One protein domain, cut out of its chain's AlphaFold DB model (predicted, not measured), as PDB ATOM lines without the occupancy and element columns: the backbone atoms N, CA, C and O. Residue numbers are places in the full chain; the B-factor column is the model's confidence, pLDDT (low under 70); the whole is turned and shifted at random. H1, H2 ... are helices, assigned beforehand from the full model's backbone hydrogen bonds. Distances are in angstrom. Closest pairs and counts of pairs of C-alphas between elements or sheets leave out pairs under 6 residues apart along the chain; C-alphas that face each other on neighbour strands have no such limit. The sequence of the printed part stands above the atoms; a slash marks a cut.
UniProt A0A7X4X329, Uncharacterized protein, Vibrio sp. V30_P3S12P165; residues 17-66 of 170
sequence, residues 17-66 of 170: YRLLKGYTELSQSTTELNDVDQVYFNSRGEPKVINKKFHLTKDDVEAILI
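Overview. This is residues 17 to 66 of the 170 residues of an uncharacterized protein of Vibrio sp. V30_P3S12P165 (UniProt A0A7X4X329). Two helices, H1 then H2, lie side by side as a hairpin, and the long link between them, residues 30 to 57, swings out into a wide loop that makes the other end of a flat shape. Within that loop, residues 40 to 41 pair antiparallel with 48 to 49. The printed part has 50 residues with two named helices and no named strand; the class is all helix, though only 21 residues are in named elements. It is only just loose, close to compact, with a radius of gyration of the C-alphas of 12.1 A and spans of 33 by 27 by 12 A.

Along the chain. Find C-alpha 17 at (2.946, -56.157, 14.362); from there H1, residues 17 to 29, runs 18.0 A. H2, residues 58 to 65, runs 10.9 A to C-alpha 65 at (9.046, -59.667, 11.620).

Arrangement. Look at Leu 20 and Val 61: their C-alphas, 6.3 A apart, are the closest of H1 and H2, which touch. The two run opposite ways at a shallow tilt of 27 degrees, a helical hairpin. In H1 and H2 every O i to N i+4 pair is within hydrogen-bond range.

Size, cuts and confidence. The C-alphas of Val 36 and Ile 66 are the two farthest apart, 35.8 A. The printed part has no cut. The link from H1 to H2 is long, 28 residues. Confidence is under 70 at residues 17 to 18 and 57 to 65.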
ATOM      1  N   TYR A  17       2.973 -57.292  15.260       63.47
ATOM      2  CA  TYR A  17       2.946 -56.157  14.362       63.47
ATOM      3  C   TYR A  17       2.220 -54.946  14.962       63.47
ATOM      4  O   TYR A  17       2.785 -53.862  14.957       63.47
ATOM      5  N   ARG A  18       1.031 -55.088  15.565       64.62
ATOM      6  CA  ARG A  18       0.356 -53.972  16.270       64.62
ATOM      7  C   ARG A  18       1.154 -53.471  17.467       64.62
ATOM      8  O   ARG A  18       1.123 -52.273  17.729       64.62
ATOM      9  N   LEU A  19       1.875 -54.350  18.164       74.06
ATOM     10  CA  LEU A  19       2.767 -53.952  19.255       74.06
ATOM     11  C   LEU A  19       3.961 -53.144  18.741       74.06
ATOM     12  O   LEU A  19       4.203 -52.049  19.237       74.06
ATOM     13  N   LEU A  20       4.669 -53.638  17.724       74.88
ATOM     14  CA  LEU A  20       5.816 -52.942  17.137       74.88
ATOM     15  C   LEU A  20       5.400 -51.657  16.411       74.88
ATOM     16  O   LEU A  20       6.073 -50.636  16.536       74.88
ATOM     17  N   LYS A  21       4.253 -51.665  15.727       73.69
ATOM     18  CA  LYS A  21       3.644 -50.479  15.117       73.69
ATOM     19  C   LYS A  21       3.260 -49.445  16.172       73.69
ATOM     20  O   LYS A  21       3.670 -48.298  16.054       73.69
ATOM     21  N   GLY A  22       2.535 -49.849  17.217       79.38
ATOM     22  CA  GLY A  22       2.159 -48.953  18.313       79.38
ATOM     23  C   GLY A  22       3.383 -48.386  19.031       79.38
ATOM     24  O   GLY A  22       3.415 -47.207  19.366       79.38
ATOM     25  N   TYR A  23       4.436 -49.191  19.194       79.12
ATOM     26  CA  TYR A  23       5.706 -48.715  19.733       79.12
ATOM     27  C   TYR A  23       6.378 -47.697  18.803       79.12
ATOM     28  O   TYR A  23       6.867 -46.672  19.269       79.12
ATOM     29  N   THR A  24       6.386 -47.952  17.495       78.75
ATOM     30  CA  THR A  24       6.957 -47.042  16.490       78.75
ATOM     31  C   THR A  24       6.233 -45.696  16.493       78.75
ATOM     32  O   THR A  24       6.879 -44.653  16.522       78.75
ATOM     33  N   GLU A  25       4.899 -45.709  16.533       82.50
ATOM     34  CA  GLU A  25       4.071 -44.499  16.615       82.50
ATOM     35  C   GLU A  25       4.339 -43.716  17.914       82.50
ATOM     36  O   GLU A  25       4.465 -42.488  17.883       82.50
ATOM     37  N   LEU A  26       4.496 -44.413  19.049       83.00
ATOM     38  CA  LEU A  26       4.879 -43.792  20.321       83.00
ATOM     39  C   LEU A  26       6.276 -43.171  20.248       83.00
ATOM     40  O   LEU A  26       6.439 -42.020  20.632       83.00
ATOM     41  N   SER A  27       7.263 -43.897  19.721       79.31
ATOM     42  CA  SER A  27       8.644 -43.421  19.580       79.31
ATOM     43  C   SER A  27       8.710 -42.143  18.733       79.31
ATOM     44  O   SER A  27       9.237 -41.132  19.201       79.31
ATOM     45  N   GLN A  28       8.055 -42.136  17.564       81.62
ATOM     46  CA  GLN A  28       7.951 -40.964  16.679       81.62
ATOM     47  C   GLN A  28       7.295 -39.761  17.362       81.62
ATOM     48  O   GLN A  28       7.760 -38.631  17.233       81.62
ATOM     49  N   SER A  29       6.229 -39.997  18.128       82.38
ATOM     50  CA  SER A  29       5.523 -38.926  18.845       82.38
ATOM     51  C   SER A  29       6.364 -38.306  19.969       82.38
ATOM     52  O   SER A  29       6.048 -37.218  20.441       82.38
ATOM     53  N   THR A  30       7.424 -38.990  20.410       84.19
ATOM     54  CA  THR A  30       8.335 -38.511  21.460       84.19
ATOM     55  C   THR A  30       9.640 -37.912  20.938       84.19
ATOM     56  O   THR A  30      10.432 -37.441  21.747       84.19
ATOM     57  N   THR A  31       9.865 -37.889  19.619       82.69
ATOM     58  CA  THR A  31      11.122 -37.410  19.012       82.69
ATOM     59  C   THR A  31      11.377 -35.915  19.246       82.69
ATOM     60  O   THR A  31      12.524 -35.512  19.396       82.69
ATOM     61  N   GLU A  32      10.322 -35.104  19.339       84.69
ATOM     62  CA  GLU A  32      10.414 -33.653  19.589       84.69
ATOM     63  C   GLU A  32      10.609 -33.297  21.076       84.69
ATOM     64  O   GLU A  32      10.795 -32.131  21.426       84.69
ATOM     65  N   LEU A  33      10.531 -34.284  21.976       86.56
ATOM     66  CA  LEU A  33      10.687 -34.062  23.411       86.56
ATOM     67  C   LEU A  33      12.167 -33.986  23.779       86.56
ATOM     68  O   LEU A  33      12.968 -34.839  23.393       86.56
ATOM     69  N   ASN A  34      12.524 -32.997  24.593       84.44
ATOM     70  CA  ASN A  34      13.901 -32.834  25.054       84.44
ATOM     71  C   ASN A  34      14.243 -33.875  26.138       84.44
ATOM     72  O   ASN A  34      13.383 -34.623  26.604       84.44
ATOM     73  N   ASP A  35      15.498 -33.925  26.585       81.62
ATOM     74  CA  ASP A  35      15.959 -34.936  27.544       81.62
ATOM     75  C   ASP A  35      15.277 -34.879  28.922       81.62
ATOM     76  O   ASP A  35      15.167 -35.923  29.571       81.62
ATOM     77  N   VAL A  36      14.779 -33.715  29.355       86.56
ATOM     78  CA  VAL A  36      14.142 -33.548  30.675       86.56
ATOM     79  C   VAL A  36      12.654 -33.900  30.680       86.56
ATOM     80  O   VAL A  36      12.103 -34.192  31.742       86.56
ATOM     81  N   ASP A  37      12.012 -33.940  29.513       87.69
ATOM     82  CA  ASP A  37      10.600 -34.305  29.383       87.69
ATOM     83  C   ASP A  37      10.372 -35.796  29.683       87.69
ATOM     84  O   ASP A  37      11.212 -36.649  29.393       87.69
ATOM     85  N   GLN A  38       9.219 -36.165  30.235       87.12
ATOM     86  CA  GLN A  38       8.903 -37.564  30.538       87.12
ATOM     87  C   GLN A  38       7.506 -37.919  30.054       87.12
ATOM     88  O   GLN A  38       6.560 -37.156  30.235       87.12
ATOM     89  N   VAL A  39       7.378 -39.104  29.458       86.88
ATOM     90  CA  VAL A  39       6.106 -39.612  28.942       86.88
ATOM     91  C   VAL A  39       5.719 -40.861  29.707       86.88
ATOM     92  O   VAL A  39       6.546 -41.740  29.955       86.88
ATOM     93  N   TYR A  40       4.443 -40.929  30.063       88.25
ATOM     94  CA  TYR A  40       3.880 -41.992  30.874       88.25
ATOM     95  C   TYR A  40       2.720 -42.653  30.133       88.25
ATOM     96  O   TYR A  40       1.838 -41.973  29.614       88.25
ATOM     97  N   PHE A  41       2.702 -43.983  30.122       83.44
ATOM     98  CA  PHE A  41       1.571 -44.774  29.653       83.44
ATOM     99  C   PHE A  41       0.763 -45.281  30.849       83.44
ATOM    100  O   PHE A  41       1.323 -45.870  31.779       83.44
ATOM    101  N   ASN A  42      -0.556 -45.079  30.818       85.69
ATOM    102  CA  ASN A  42      -1.464 -45.575  31.847       85.69
ATOM    103  C   ASN A  42      -2.678 -46.262  31.207       85.69
ATOM    104  O   ASN A  42      -3.497 -45.614  30.564       85.69
ATOM    105  N   SER A  43      -2.795 -47.577  31.403       73.12
ATOM    106  CA  SER A  43      -3.901 -48.386  30.870       73.12
ATOM    107  C   SER A  43      -4.841 -48.944  31.946       73.12
ATOM    108  O   SER A  43      -5.851 -49.535  31.566       73.12
ATOM    109  N   ARG A  44      -4.508 -48.773  33.240       72.44
ATOM    110  CA  ARG A  44      -5.181 -49.205  34.495       72.44
ATOM    111  C   ARG A  44      -4.113 -49.744  35.454       72.44
ATOM    112  O   ARG A  44      -3.820 -50.936  35.458       72.44
ATOM    113  N   GLY A  45      -3.521 -48.857  36.245       77.94
ATOM    114  CA  GLY A  45      -2.531 -49.206  37.262       77.94
ATOM    115  C   GLY A  45      -1.470 -48.126  37.412       77.94
ATOM    116  O   GLY A  45      -1.692 -46.973  37.043       77.94
ATOM    117  N   GLU A  46      -0.314 -48.521  37.939       84.94
ATOM    118  CA  GLU A  46       0.834 -47.630  38.081       84.94
ATOM    119  C   GLU A  46       1.321 -47.133  36.709       84.94
ATOM    120  O   GLU A  46       1.584 -47.962  35.824       84.94
ATOM    121  N   PRO A  47       1.475 -45.807  36.521       86.88
ATOM    122  CA  PRO A  47       2.025 -45.242  35.297       86.88
ATOM    123  C   PRO A  47       3.389 -45.853  34.963       86.88
ATOM    124  O   PRO A  47       4.269 -45.968  35.819       86.88
ATOM    125  N   LYS A  48       3.586 -46.232  33.698       87.31
ATOM    126  CA  LYS A  48       4.875 -46.732  33.204       87.31
ATOM    127  C   LYS A  48       5.562 -45.671  32.362       87.31
ATOM    128  O   LYS A  48       4.953 -45.114  31.453       87.31
ATOM    129  N   VAL A  49       6.834 -45.412  32.666       86.00
ATOM    130  CA  VAL A  49       7.671 -44.482  31.902       86.00
ATOM    131  C   VAL A  49       7.971 -45.085  30.531       86.00
ATOM    132  O   VAL A  49       8.413 -46.230  30.433       86.00
ATOM    133  N   ILE A  50       7.743 -44.306  29.478       83.62
ATOM    134  CA  ILE A  50       8.099 -44.670  28.107       83.62
ATOM    135  C   ILE A  50       9.584 -44.376  27.872       83.62
ATOM    136  O   ILE A  50      10.084 -43.295  28.189       83.62
ATOM    137  N   ASN A  51      10.296 -45.340  27.284       80.06
ATOM    138  CA  ASN A  51      11.690 -45.163  26.900       80.06
ATOM    139  C   ASN A  51      11.802 -44.366  25.590       80.06
ATOM    140  O   ASN A  51      11.744 -44.942  24.509       80.06
ATOM    141  N   LYS A  52      12.051 -43.056  25.697       79.94
ATOM    142  CA  LYS A  52      12.265 -42.158  24.546       79.94
ATOM    143  C   LYS A  52      13.521 -42.474  23.718       79.94
ATOM    144  O   LYS A  52      13.683 -41.932  22.636       79.94
ATOM    145  N   LYS A  53      14.454 -43.292  24.221       75.56
ATOM    146  CA  LYS A  53      15.727 -43.581  23.529       75.56
ATOM    147  C   LYS A  53      15.619 -44.733  22.539       75.56
ATOM    148  O   LYS A  53      16.457 -44.849  21.650       75.56
ATOM    149  N   PHE A  54      14.620 -45.594  22.699       72.62
ATOM    150  CA  PHE A  54      14.425 -46.717  21.801       72.62
ATOM    151  C   PHE A  54      13.648 -46.248  20.570       72.62
ATOM    152  O   PHE A  54      12.499 -45.813  20.667       72.62
ATOM    153  N   HIS A  55      14.302 -46.338  19.418       71.44
ATOM    154  CA  HIS A  55      13.750 -45.972  18.126       71.44
ATOM    155  C   HIS A  55      13.750 -47.210  17.242       71.44
ATOM    156  O   HIS A  55      14.792 -47.827  17.040       71.44
ATOM    157  N   LEU A  56      12.572 -47.561  16.742       70.19
ATOM    158  CA  LEU A  56      12.422 -48.488  15.632       70.19
ATOM    159  C   LEU A  56      11.959 -47.672  14.438       70.19
ATOM    160  O   LEU A  56      10.985 -46.922  14.530       70.19
ATOM    161  N   THR A  57      12.653 -47.806  13.320       69.94
ATOM    162  CA  THR A  57      12.124 -47.362  12.037       69.94
ATOM    163  C   THR A  57      11.080 -48.364  11.539       69.94
ATOM    164  O   THR A  57      10.981 -49.489  12.034       69.94
ATOM    165  N   LYS A  58      10.278 -47.971  10.543       64.06
ATOM    166  CA  LYS A  58       9.352 -48.912   9.891       64.06
ATOM    167  C   LYS A  58      10.100 -50.103   9.287       64.06
ATOM    168  O   LYS A  58       9.624 -51.228   9.404       64.06
ATOM    169  N   ASP A  59      11.281 -49.848   8.735       66.19
ATOM    170  CA  ASP A  59      12.136 -50.866   8.130       66.19
ATOM    171  C   ASP A  59      12.672 -51.841   9.189       66.19
ATOM    172  O   ASP A  59      12.702 -53.045   8.945       66.19
ATOM    173  N   ASP A  60      13.002 -51.361  10.396       67.19
ATOM    174  CA  ASP A  60      13.410 -52.227  11.512       67.19
ATOM    175  C   ASP A  60      12.273 -53.159  11.948       67.19
ATOM    176  O   ASP A  60      12.494 -54.339  12.205       67.19
ATOM    177  N   VAL A  61      11.037 -52.653  12.015       65.69
ATOM    178  CA  VAL A  61       9.863 -53.472  12.357       65.69
ATOM    179  C   VAL A  61       9.615 -54.544  11.301       65.69
ATOM    180  O   VAL A  61       9.378 -55.700  11.651       65.69
ATOM    181  N   GLU A  62       9.679 -54.171  10.023       62.88
ATOM    182  CA  GLU A  62       9.536 -55.108   8.908       62.88
ATOM    183  C   GLU A  62      10.655 -56.168   8.938       62.88
ATOM    184  O   GLU A  62      10.358 -57.360   8.896       62.88
ATOM    185  N   ALA A  63      11.918 -55.775   9.134       64.31
ATOM    186  CA  ALA A  63      13.059 -56.692   9.217       64.31
ATOM    187  C   ALA A  63      13.016 -57.634  10.436       64.31
ATOM    188  O   ALA A  63      13.467 -58.773  10.357       64.31
ATOM    189  N   ILE A  64      12.470 -57.185  11.570       69.94
ATOM    190  CA  ILE A  64      12.316 -58.018  12.774       69.94
ATOM    191  C   ILE A  64      11.241 -59.097  12.578       69.94
ATOM    192  O   ILE A  64      11.318 -60.166  13.192       69.94
ATOM    193  N   LEU A  65      10.219 -58.810  11.771       67.00
ATOM    194  CA  LEU A  65       9.046 -59.667  11.620       67.00
ATOM    195  C   LEU A  65       9.139 -60.616  10.423       67.00
ATOM    196  O   LEU A  65       8.648 -61.740  10.521       67.00
ATOM    197  N   ILE A  66       9.731 -60.173   9.315       71.12
ATOM    198  CA  ILE A  66       9.698 -60.872   8.027       71.12
ATOM    199  C   ILE A  66      10.883 -61.832   7.923       71.12
ATOM    200  O   ILE A  66      12.031 -61.412   7.816       71.12
TER     201      ILE A  66